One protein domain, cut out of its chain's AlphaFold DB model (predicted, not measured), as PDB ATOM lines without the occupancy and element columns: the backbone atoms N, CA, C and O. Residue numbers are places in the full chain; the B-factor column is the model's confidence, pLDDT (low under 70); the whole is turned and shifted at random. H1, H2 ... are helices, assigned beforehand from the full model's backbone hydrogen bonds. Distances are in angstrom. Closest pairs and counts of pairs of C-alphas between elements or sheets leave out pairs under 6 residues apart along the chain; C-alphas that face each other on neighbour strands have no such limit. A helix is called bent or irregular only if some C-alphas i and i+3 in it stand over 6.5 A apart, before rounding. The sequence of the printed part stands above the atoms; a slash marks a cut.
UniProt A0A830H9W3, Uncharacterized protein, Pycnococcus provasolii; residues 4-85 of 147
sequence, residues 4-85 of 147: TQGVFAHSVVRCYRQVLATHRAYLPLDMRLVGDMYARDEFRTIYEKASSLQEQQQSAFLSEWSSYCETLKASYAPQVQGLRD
ATOM      1  N   THR A   4      19.705  -9.764  26.608       60.25
ATOM      2  CA  THR A   4      19.601 -10.467  25.312       60.25
ATOM      3  C   THR A   4      18.191 -10.417  24.722       60.25
ATOM      4  O   THR A   4      18.026 -10.281  23.512       60.25
ATOM      5  N   GLN A   5      17.160 -10.421  25.569       62.03
ATOM      6  CA  GLN A   5      15.765 -10.413  25.126       62.03
ATOM      7  C   GLN A   5      15.366  -9.093  24.435       62.03
ATOM      8  O   GLN A   5      14.660  -9.106  23.427       62.03
ATOM      9  N   GLY A   6      15.869  -7.951  24.922       74.25
ATOM     10  CA  GLY A   6      15.646  -6.646  24.286       74.25
ATOM     11  C   GLY A   6      16.315  -6.523  22.911       74.25
ATOM     12  O   GLY A   6      15.764  -5.903  22.000       74.25
ATOM     13  N   VAL A   7      17.471  -7.169  22.730       84.19
ATOM     14  CA  VAL A   7      18.198  -7.195  21.450       84.19
ATOM     15  C   VAL A   7      17.451  -8.031  20.409       84.19
ATOM     16  O   VAL A   7      17.335  -7.607  19.252       84.19
ATOM     17  N   PHE A   8      16.885  -9.174  20.809       87.06
ATOM     18  CA  PHE A   8      16.071  -9.994  19.913       87.06
ATOM     19  C   PHE A   8      14.795  -9.265  19.486       87.06
ATOM     20  O   PHE A   8      14.544  -9.138  18.290       87.06
ATOM     21  N   ALA A   9      14.049  -8.682  20.429       87.50
ATOM     22  CA  ALA A   9      12.846  -7.900  20.136       87.50
ATOM     23  C   ALA A   9      13.111  -6.779  19.110       87.50
ATOM     24  O   ALA A   9      12.366  -6.617  18.141       87.50
ATOM     25  N   HIS A  10      14.216  -6.042  19.265       91.19
ATOM     26  CA  HIS A  10      14.606  -5.007  18.308       91.19
ATOM     27  C   HIS A  10      14.949  -5.580  16.920       91.19
ATOM     28  O   HIS A  10      14.566  -5.013  15.891       91.19
ATOM     29  N   SER A  11      15.632  -6.726  16.884       93.06
ATOM     30  CA  SER A  11      15.979  -7.433  15.645       93.06
ATOM     31  C   SER A  11      14.739  -7.955  14.910       93.06
ATOM     32  O   SER A  11      14.636  -7.773  13.696       93.06
ATOM     33  N   VAL A  12      13.757  -8.495  15.638       92.00
ATOM     34  CA  VAL A  12      12.460  -8.947  15.104       92.00
ATOM     35  C   VAL A  12      11.714  -7.787  14.449       92.00
ATOM     36  O   VAL A  12      11.308  -7.888  13.294       92.00
ATOM     37  N   VAL A  13      11.606  -6.641  15.129       92.94
ATOM     38  CA  VAL A  13      10.937  -5.454  14.568       92.94
ATOM     39  C   VAL A  13      11.670  -4.933  13.325       92.94
ATOM     40  O   VAL A  13      11.039  -4.525  12.348       92.94
ATOM     41  N   ARG A  14      13.010  -4.946  13.325       94.62
ATOM     42  CA  ARG A  14      13.801  -4.559  12.147       94.62
ATOM     43  C   ARG A  14      13.546  -5.498  10.967       94.62
ATOM     44  O   ARG A  14      13.322  -5.005   9.863       94.62
ATOM     45  N   CYS A  15      13.566  -6.806  11.203       92.12
ATOM     46  CA  CYS A  15      13.308  -7.816  10.184       92.12
ATOM     47  C   CYS A  15      11.883  -7.676   9.620       92.12
ATOM     48  O   CYS A  15      11.721  -7.586   8.406       92.12
ATOM     49  N   TYR A  16      10.873  -7.477  10.475       95.38
ATOM     50  CA  TYR A  16       9.489  -7.250  10.046       95.38
ATOM     51  C   TYR A  16       9.356  -6.064   9.081       95.38
ATOM     52  O   TYR A  16       8.752  -6.174   8.013       95.38
ATOM     53  N   ARG A  17       9.984  -4.924   9.401       94.00
ATOM     54  CA  ARG A  17       9.988  -3.754   8.505       94.00
ATOM     55  C   ARG A  17      10.632  -4.062   7.155       94.00
ATOM     56  O   ARG A  17      10.160  -3.567   6.133       94.00
ATOM     57  N   GLN A  18      11.698  -4.862   7.146       94.38
ATOM     58  CA  GLN A  18      12.368  -5.272   5.916       94.38
ATOM     59  C   GLN A  18      11.493  -6.200   5.067       94.38
ATOM     60  O   GLN A  18      11.446  -6.020   3.848       94.38
ATOM     61  N   VAL A  19      10.756  -7.120   5.692       92.81
ATOM     62  CA  VAL A  19       9.768  -7.972   5.014       92.81
ATOM     63  C   VAL A  19       8.692  -7.113   4.349       92.81
ATOM     64  O   VAL A  19       8.511  -7.207   3.137       92.81
ATOM     65  N   LEU A  20       8.065  -6.187   5.084       94.50
ATOM     66  CA  LEU A  20       7.030  -5.303   4.528       94.50
ATOM     67  C   LEU A  20       7.555  -4.419   3.388       94.50
ATOM     68  O   LEU A  20       6.874  -4.215   2.383       94.50
ATOM     69  N   ALA A  21       8.770  -3.881   3.522       93.00
ATOM     70  CA  ALA A  21       9.398  -3.105   2.456       93.00
ATOM     71  C   ALA A  21       9.640  -3.961   1.201       93.00
ATOM     72  O   ALA A  21       9.389  -3.508   0.086       93.00
ATOM     73  N   THR A  22      10.074  -5.209   1.388       89.38
ATOM     74  CA  THR A  22      10.319  -6.158   0.297       89.38
ATOM     75  C   THR A  22       9.004  -6.561  -0.379       89.38
ATOM     76  O   THR A  22       8.905  -6.486  -1.599       89.38
ATOM     77  N   HIS A  23       7.949  -6.863   0.380       93.12
ATOM     78  CA  HIS A  23       6.622  -7.116  -0.189       93.12
ATOM     79  C   HIS A  23       6.114  -5.928  -1.013       93.12
ATOM     80  O   HIS A  23       5.620  -6.108  -2.121       93.12
ATOM     81  N   ARG A  24       6.274  -4.694  -0.517       92.88
ATOM     82  CA  ARG A  24       5.859  -3.487  -1.252       92.88
ATOM     83  C   ARG A  24       6.615  -3.278  -2.560       92.88
ATOM     84  O   ARG A  24       6.020  -2.737  -3.485       92.88
ATOM     85  N   ALA A  25       7.891  -3.645  -2.602       87.00
ATOM     86  CA  ALA A  25       8.750  -3.428  -3.758       87.00
ATOM     87  C   ALA A  25       8.575  -4.490  -4.854       87.00
ATOM     88  O   ALA A  25       8.774  -4.173  -6.023       87.00
ATOM     89  N   TYR A  26       8.226  -5.724  -4.484       83.56
ATOM     90  CA  TYR A  26       8.352  -6.868  -5.389       83.56
ATOM     91  C   TYR A  26       7.084  -7.714  -5.539       83.56
ATOM     92  O   TYR A  26       6.982  -8.441  -6.521       83.56
ATOM     93  N   LEU A  27       6.119  -7.639  -4.614       83.00
ATOM     94  CA  LEU A  27       4.880  -8.411  -4.727       83.00
ATOM     95  C   LEU A  27       3.747  -7.600  -5.377       83.00
ATOM     96  O   LEU A  27       3.541  -6.433  -5.021       83.00
ATOM     97  N   PRO A  28       2.941  -8.232  -6.253       86.81
ATOM     98  CA  PRO A  28       1.645  -7.701  -6.669       86.81
ATOM     99  C   PRO A  28       0.717  -7.459  -5.470       86.81
ATOM    100  O   PRO A  28       0.849  -8.102  -4.427       86.81
ATOM    101  N   LEU A  29      -0.257  -6.556  -5.629       84.12
ATOM    102  CA  LEU A  29      -1.123  -6.088  -4.537       84.12
ATOM    103  C   LEU A  29      -1.806  -7.229  -3.764       84.12
ATOM    104  O   LEU A  29      -1.776  -7.225  -2.533       84.12
ATOM    105  N   ASP A  30      -2.370  -8.206  -4.472       83.44
ATOM    106  CA  ASP A  30      -3.117  -9.310  -3.861       83.44
ATOM    107  C   ASP A  30      -2.206 -10.237  -3.045       83.44
ATOM    108  O   ASP A  30      -2.529 -10.602  -1.913       83.44
ATOM    109  N   MET A  31      -1.024 -10.559  -3.584       83.31
ATOM    110  CA  MET A  31      -0.021 -11.361  -2.877       83.31
ATOM    111  C   MET A  31       0.555 -10.610  -1.680       83.31
ATOM    112  O   MET A  31       0.746 -11.202  -0.620       83.31
ATOM    113  N   ARG A  32       0.774  -9.296  -1.812       88.94
ATOM    114  CA  ARG A  32       1.219  -8.442  -0.708       88.94
ATOM    115  C   ARG A  32       0.214  -8.435   0.435       88.94
ATOM    116  O   ARG A  32       0.623  -8.559   1.577       88.94
ATOM    117  N   LEU A  33      -1.083  -8.314   0.151       87.00
ATOM    118  CA  LEU A  33      -2.108  -8.273   1.197       87.00
ATOM    119  C   LEU A  33      -2.101  -9.554   2.043       87.00
ATOM    120  O   LEU A  33      -2.113  -9.488   3.272       87.00
ATOM    121  N   VAL A  34      -2.047 -10.716   1.387       90.69
ATOM    122  CA  VAL A  34      -1.997 -12.016   2.072       90.69
ATOM    123  C   VAL A  34      -0.662 -12.198   2.801       90.69
ATOM    124  O   VAL A  34      -0.652 -12.599   3.964       90.69
ATOM    125  N   GLY A  35       0.453 -11.843   2.157       89.88
ATOM    126  CA  GLY A  35       1.790 -11.929   2.742       89.88
ATOM    127  C   GLY A  35       1.982 -11.019   3.958       89.88
ATOM    128  O   GLY A  35       2.572 -11.442   4.946       89.88
ATOM    129  N   ASP A  36       1.451  -9.795   3.930       91.62
ATOM    130  CA  ASP A  36       1.527  -8.839   5.042       91.62
ATOM    131  C   ASP A  36       0.703  -9.312   6.246       91.62
ATOM    132  O   ASP A  36       1.149  -9.168   7.387       91.62
ATOM    133  N   MET A  37      -0.477  -9.903   6.006       91.81
ATOM    134  CA  MET A  37      -1.284 -10.521   7.065       91.81
ATOM    135  C   MET A  37      -0.539 -11.686   7.720       91.81
ATOM    136  O   MET A  37      -0.411 -11.707   8.941       91.81
ATOM    137  N   TYR A  38      -0.001 -12.604   6.913       93.25
ATOM    138  CA  TYR A  38       0.755 -13.750   7.414       93.25
ATOM    139  C   TYR A  38       1.996 -13.313   8.203       93.25
ATOM    140  O   TYR A  38       2.182 -13.711   9.349       93.25
ATOM    141  N   ALA A  39       2.809 -12.414   7.636       92.00
ATOM    142  CA  ALA A  39       4.000 -11.902   8.307       92.00
ATOM    143  C   ALA A  39       3.653 -11.199   9.626       92.00
ATOM    144  O   ALA A  39       4.360 -11.356  10.614       92.00
ATOM    145  N   ARG A  40       2.558 -10.435   9.685       92.56
ATOM    146  CA  ARG A  40       2.124  -9.809  10.940       92.56
ATOM    147  C   ARG A  40       1.868 -10.856  12.025       92.56
ATOM    148  O   ARG A  40       2.318 -10.665  13.153       92.56
ATOM    149  N   ASP A  41       1.144 -11.920  11.698       91.62
ATOM    150  CA  ASP A  41       0.712 -12.916  12.679       91.62
ATOM    151  C   ASP A  41       1.903 -13.772  13.163       91.62
ATOM    152  O   ASP A  41       2.067 -13.980  14.370       91.62
ATOM    153  N   GLU A  42       2.814 -14.144  12.259       91.00
ATOM    154  CA  GLU A  42       4.059 -14.852  12.593       91.00
ATOM    155  C   GLU A  42       4.990 -14.010  13.479       91.00
ATOM    156  O   GLU A  42       5.423 -14.447  14.550       91.00
ATOM    157  N   PHE A  43       5.266 -12.761  13.084       91.50
ATOM    158  CA  PHE A  43       6.157 -11.882  13.848       91.50
ATOM    159  C   PHE A  43       5.563 -11.498  15.202       91.50
ATOM    160  O   PHE A  43       6.307 -11.369  16.175       91.50
ATOM    161  N   ARG A  44       4.237 -11.353  15.292       91.31
ATOM    162  CA  ARG A  44       3.549 -11.152  16.569       91.31
ATOM    163  C   ARG A  44       3.733 -12.358  17.485       91.31
ATOM    164  O   ARG A  44       4.150 -12.183  18.626       91.31
ATOM    165  N   THR A  45       3.489 -13.562  16.972       88.00
ATOM    166  CA  THR A  45       3.629 -14.809  17.736       88.00
ATOM    167  C   THR A  45       5.049 -14.979  18.274       88.00
ATOM    168  O   THR A  45       5.243 -15.314  19.443       88.00
ATOM    169  N   ILE A  46       6.061 -14.710  17.447       86.19
ATOM    170  CA  ILE A  46       7.468 -14.826  17.849       86.19
ATOM    171  C   ILE A  46       7.884 -13.730  18.828       86.19
ATOM    172  O   ILE A  46       8.641 -14.002  19.760       86.19
ATOM    173  N   TYR A  47       7.363 -12.513  18.673       87.38
ATOM    174  CA  TYR A  47       7.595 -11.433  19.628       87.38
ATOM    175  C   TYR A  47       7.018 -11.766  21.011       87.38
ATOM    176  O   TYR A  47       7.701 -11.599  22.021       87.38
ATOM    177  N   GLU A  48       5.792 -12.294  21.065       87.62
ATOM    178  CA  GLU A  48       5.139 -12.717  22.312       87.62
ATOM    179  C   GLU A  48       5.875 -13.900  22.970       87.62
ATOM    180  O   GLU A  48       6.008 -13.953  24.192       87.62
ATOM    181  N   LYS A  49       6.435 -14.815  22.167       86.81
ATOM    182  CA  LYS A  49       7.201 -15.982  22.641       86.81
ATOM    183  C   LYS A  49       8.688 -15.709  22.882       86.81
ATOM    184  O   LYS A  49       9.407 -16.631  23.272       86.81
ATOM    185  N   ALA A  50       9.168 -14.476  22.709       82.69
ATOM    186  CA  ALA A  50      10.594 -14.139  22.739       82.69
ATOM    187  C   ALA A  50      11.337 -14.601  24.008       82.69
ATOM    188  O   ALA A  50      12.488 -15.016  23.920       82.69
ATOM    189  N   SER A  51      10.694 -14.572  25.182       81.56
ATOM    190  CA  SER A  51      11.276 -15.057  26.451       81.56
ATOM    191  C   SER A  51      11.482 -16.569  26.506       81.56
ATOM    192  O   SER A  51      12.279 -17.043  27.308       81.56
ATOM    193  N   SER A  52      10.725 -17.322  25.710       84.06
ATOM    194  CA  SER A  52      10.689 -18.788  25.737       84.06
ATOM    195  C   SER A  52      11.550 -19.443  24.657       84.06
ATOM    196  O   SER A  52      11.792 -20.646  24.713       84.06
ATOM    197  N   LEU A  53      12.018 -18.661  23.681       84.44
ATOM    198  CA  LEU A  53      12.813 -19.155  22.562       84.44
ATOM    199  C   LEU A  53      14.290 -19.235  22.930       84.44
ATOM    200  O   LEU A  53      14.866 -18.280  23.455       84.44
ATOM    201  N   GLN A  54      14.918 -20.351  22.571       87.25
ATOM    202  CA  GLN A  54      16.369 -20.500  22.644       87.25
ATOM    203  C   GLN A  54      17.055 -19.613  21.597       87.25
ATOM    204  O   GLN A  54      16.492 -19.328  20.540       87.25
ATOM    205  N   GLU A  55      18.297 -19.208  21.858       86.75
ATOM    206  CA  GLU A  55      19.067 -18.321  20.973       86.75
ATOM    207  C   GLU A  55      19.210 -18.884  19.545       86.75
ATOM    208  O   GLU A  55      19.122 -18.143  18.569       86.75
ATOM    209  N   GLN A  56      19.337 -20.204  19.402       85.69
ATOM    210  CA  GLN A  56      19.380 -20.886  18.106       85.69
ATOM    211  C   GLN A  56      18.062 -20.760  17.333       85.69
ATOM    212  O   GLN A  56      18.070 -20.605  16.117       85.69
ATOM    213  N   GLN A  57      16.922 -20.809  18.024       86.25
ATOM    214  CA  GLN A  57      15.608 -20.646  17.396       86.25
ATOM    215  C   GLN A  57      15.388 -19.188  16.980       86.25
ATOM    216  O   GLN A  57      14.846 -18.916  15.913       86.25
ATOM    217  N   GLN A  58      15.860 -18.250  17.803       86.88
ATOM    218  CA  GLN A  58      15.838 -16.820  17.503       86.88
ATOM    219  C   GLN A  58      16.672 -16.490  16.255       86.88
ATOM    220  O   GLN A  58      16.209 -15.762  15.374       86.88
ATOM    221  N   SER A  59      17.890 -17.034  16.161       87.50
ATOM    222  CA  SER A  59      18.775 -16.807  15.016       87.50
ATOM    223  C   SER A  59      18.273 -17.499  13.748       87.50
ATOM    224  O   SER A  59      18.285 -16.873  12.687       87.50
ATOM    225  N   ALA A  60      17.760 -18.730  13.855       86.62
ATOM    226  CA  ALA A  60      17.138 -19.443  12.741       86.62
ATOM    227  C   ALA A  60      15.962 -18.648  12.161       86.62
ATOM    228  O   ALA A  60      15.956 -18.370  10.964       86.62
ATOM    229  N   PHE A  61      15.049 -18.168  13.012       89.62
ATOM    230  CA  PHE A  61      13.911 -17.355  12.582       89.62
ATOM    231  C   PHE A  61      14.351 -16.111  11.795       89.62
ATOM    232  O   PHE A  61      13.883 -15.862  10.684       89.62
ATOM    233  N   LEU A  62      15.287 -15.324  12.337       91.38
ATOM    234  CA  LEU A  62      15.764 -14.110  11.662       91.38
ATOM    235  C   LEU A  62      16.498 -14.419  10.348       91.38
ATOM    236  O   LEU A  62      16.381 -13.648   9.390       91.38
ATOM    237  N   SER A  63      17.245 -15.523  10.301       88.81
ATOM    238  CA  SER A  63      17.963 -15.983   9.109       88.81
ATOM    239  C   SER A  63      16.998 -16.402   8.001       88.81
ATOM    240  O   SER A  63      17.117 -15.928   6.872       88.81
ATOM    241  N   GLU A  64      15.990 -17.212   8.328       87.56
ATOM    242  CA  GLU A  64      14.981 -17.692   7.378       87.56
ATOM    243  C   GLU A  64      14.214 -16.538   6.731       87.56
ATOM    244  O   GLU A  64      14.117 -16.464   5.508       87.56
ATOM    245  N   TRP A  65      13.740 -15.576   7.525       90.75
ATOM    246  CA  TRP A  65      13.017 -14.416   6.994       90.75
ATOM    247  C   TRP A  65      13.907 -13.461   6.192       90.75
ATOM    248  O   TRP A  65      13.443 -12.829   5.236       90.75
ATOM    249  N   SER A  66      15.192 -13.366   6.542       90.56
ATOM    250  CA  SER A  66      16.165 -12.608   5.750       90.56
ATOM    251  C   SER A  66      16.423 -13.288   4.404       90.56
ATOM    252  O   SER A  66      16.352 -12.623   3.370       90.56
ATOM    253  N   SER A  67      16.621 -14.609   4.408       86.06
ATOM    254  CA  SER A  67      16.800 -15.420   3.201       86.06
ATOM    255  C   SER A  67      15.564 -15.373   2.301       86.06
ATOM    256  O   SER A  67      15.690 -15.118   1.107       86.06
ATOM    257  N   TYR A  68      14.357 -15.467   2.869       90.75
ATOM    258  CA  TYR A  68      13.103 -15.275   2.136       90.75
ATOM    259  C   TYR A  68      13.069 -13.930   1.397       90.75
ATOM    260  O   TYR A  68      12.735 -13.880   0.212       90.75
ATOM    261  N   CYS A  69      13.470 -12.834   2.053       86.81
ATOM    262  CA  CYS A  69      13.535 -11.526   1.398       86.81
ATOM    263  C   CYS A  69      14.545 -11.503   0.241       86.81
ATOM    264  O   CYS A  69      14.305 -10.831  -0.762       86.81
ATOM    265  N   GLU A  70      15.684 -12.181   0.377       89.69
ATOM    266  CA  GLU A  70      16.694 -12.294  -0.682       89.69
ATOM    267  C   GLU A  70      16.186 -13.112  -1.866       89.69
ATOM    268  O   GLU A  70      16.303 -12.661  -3.006       89.69
ATOM    269  N   THR A  71      15.547 -14.256  -1.611       86.25
ATOM    270  CA  THR A  71      14.904 -15.066  -2.649       86.25
ATOM    271  C   THR A  71      13.842 -14.260  -3.383       86.25
ATOM    272  O   THR A  71      13.837 -14.225  -4.609       86.25
ATOM    273  N   LEU A  72      12.992 -13.533  -2.654       84.69
ATOM    274  CA  LEU A  72      11.939 -12.720  -3.253       84.69
ATOM    275  C   LEU A  72      12.529 -11.595  -4.120       84.69
ATOM    276  O   LEU A  72      12.089 -11.378  -5.247       84.69
ATOM    277  N   LYS A  73      13.591 -10.928  -3.661       87.69
ATOM    278  CA  LYS A  73      14.328  -9.966  -4.494       87.69
ATOM    279  C   LYS A  73      14.884 -10.629  -5.751       87.69
ATOM    280  O   LYS A  73      14.694 -10.088  -6.830       87.69
ATOM    281  N   ALA A  74      15.535 -11.785  -5.642       82.94
ATOM    282  CA  ALA A  74      16.127 -12.470  -6.789       82.94
ATOM    283  C   ALA A  74      15.074 -12.918  -7.817       82.94
ATOM    284  O   ALA A  74      15.289 -12.774  -9.019       82.94
ATOM    285  N   SER A  75      13.920 -13.407  -7.358       80.19
ATOM    286  CA  SER A  75      12.841 -13.883  -8.229       80.19
ATOM    287  C   SER A  75      12.111 -12.754  -8.963       80.19
ATOM    288  O   SER A  75      11.695 -12.945 -10.104       80.19
ATOM    289  N   TYR A  76      11.965 -11.580  -8.341       77.06
ATOM    290  CA  TYR A  76      11.143 -10.485  -8.878       77.06
ATOM    291  C   TYR A  76      11.949  -9.266  -9.366       77.06
ATOM    292  O   TYR A  76      11.433  -8.473 -10.154       77.06
ATOM    293  N   ALA A  77      13.222  -9.106  -8.986       66.69
ATOM    294  CA  ALA A  77      14.079  -8.024  -9.491       66.69
ATOM    295  C   ALA A  77      14.220  -7.990 -11.026       66.69
ATOM    296  O   ALA A  77      14.159  -6.884 -11.572       66.69
ATOM    297  N   PRO A  78      14.327  -9.126 -11.753       58.69
ATOM    298  CA  PRO A  78      14.390  -9.104 -13.215       58.69
ATOM    299  C   PRO A  78      13.149  -8.472 -13.869       58.69
ATOM    300  O   PRO A  78      13.251  -7.901 -14.950       58.69
ATOM    301  N   GLN A  79      11.988  -8.526 -13.207       55.97
ATOM    302  CA  GLN A  79      10.729  -7.968 -13.717       55.97
ATOM    303  C   GLN A  79      10.619  -6.453 -13.461       55.97
ATOM    304  O   GLN A  79      10.080  -5.717 -14.282       55.97
ATOM    305  N   VAL A  80      11.167  -5.967 -12.342       52.94
ATOM    306  CA  VAL A  80      11.104  -4.546 -11.947       52.94
ATOM    307  C   VAL A  80      12.174  -3.700 -12.653       52.94
ATOM    308  O   VAL A  80      11.945  -2.520 -12.929       52.94
ATOM    309  N   GLN A  81      13.331  -4.286 -12.985       51.69
ATOM    310  CA  GLN A  81      14.424  -3.592 -13.681       51.69
ATOM    311  C   GLN A  81      14.024  -3.178 -15.110       51.69
ATOM    312  O   GLN A  81      14.248  -2.030 -15.496       51.69
ATOM    313  N   GLY A  82      13.337  -4.060 -15.853       49.28
ATOM    314  CA  GLY A  82      12.875  -3.772 -17.217       49.28
ATOM    315  C   GLY A  82      11.943  -2.557 -17.307       49.28
ATOM    316  O   GLY A  82      12.016  -1.800 -18.265       49.28
ATOM    317  N   LEU A  83      11.137  -2.303 -16.269       50.16
ATOM    318  CA  LEU A  83      10.242  -1.140 -16.187       50.16
ATOM    319  C   LEU A  83      10.977   0.172 -15.856       50.16
ATOM    320  O   LEU A  83      10.501   1.255 -16.197       50.16
ATOM    321  N   ARG A  84      12.130   0.105 -15.177       45.88
ATOM    322  CA  ARG A  84      12.917   1.292 -14.802       45.88
ATOM    323  C   ARG A  84      13.798   1.798 -15.935       45.88
ATOM    324  O   ARG A  84      13.918   3.013 -16.094       45.88
ATOM    325  N   ASP A  85      14.377   0.894 -16.719       47.12
ATOM    326  CA  ASP A  85      15.245   1.276 -17.834       47.12
ATOM    327  C   ASP A  85      14.438   1.903 -18.984       47.12
ATOM    328  O   ASP A  85      14.875   2.900 -19.556       47.12
TER     329      ASP A  85
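Overview. This is residues 4 to 85 of the 147 residues of an uncharacterized protein of Pycnococcus provasolii (UniProt A0A830H9W3). Three long helices run lengthwise beside one another in an open three-helix bundle, triangular in section, with H1 touching both H2 and H3a while those two stay apart. At one end the last helix, H3, bends, and its short second arm, H3b, turns off beyond the last residues of H1. The printed part has 82 residues with three named helices, H1, H2 and H3 in that order, no named strand, and the class all helix. It is only just loose, close to compact, with a radius of gyration of the C-alphas of 14.2 A; the outline is a rod spanning 46 by 20 by 15 A, lengthened by H3b.

Along the chain. H1 is residues 4 to 26, from C-alpha 4 at (19.601, -10.467, 25.312) to C-alpha 26 at (8.352, -6.868, -5.389), 32.9 A. H2 is residues 29 to 48, 28.4 A long. H3, residues 55 to 85, was assigned as one helix by its hydrogen bonds but is bent: C-alphas 75 and 78 are 7.1 A apart. Its arm H3a, residues 55 to 75, is 30.2 A long, and H3b, residues 78 to 85, is 11.4 A long and ends at C-alpha 85 at (15.245, 1.276, -17.834).

Arrangement. H1 and H2 form a helical hairpin and touch at a shallow tilt of 3 degrees, opposite ways; their closest C-alphas, of His 23 and Arg 32, are 5.6 A apart. H1 and H3a touch at a shallow tilt of 13 degrees, the same way, with the C-alphas of Val 19 and Cys 69 closest at 6.3 A. H2 is apart from H3a and from H3b. H3b stands at a steep tilt of 55 degrees to H3a. It is close to H1 but not clearly touching, with the C-alphas of Tyr 26 and Val 80 closest at 7.5 A. In H1, H2 and H3a every O i to N i+4 pair is within hydrogen-bond range; in H3b 2 of 4 are.

Size, cuts and confidence. The C-alphas of Ser 52 and Asp 85, the two farthest apart, are 48.2 A from each other. The printed part has no cut. The link from H1 to H2 is tight and that from H2 to H3 is short. Mean pLDDT of the printed part is 83.8, with residues 4 to 5 and 77 to 85 under 70.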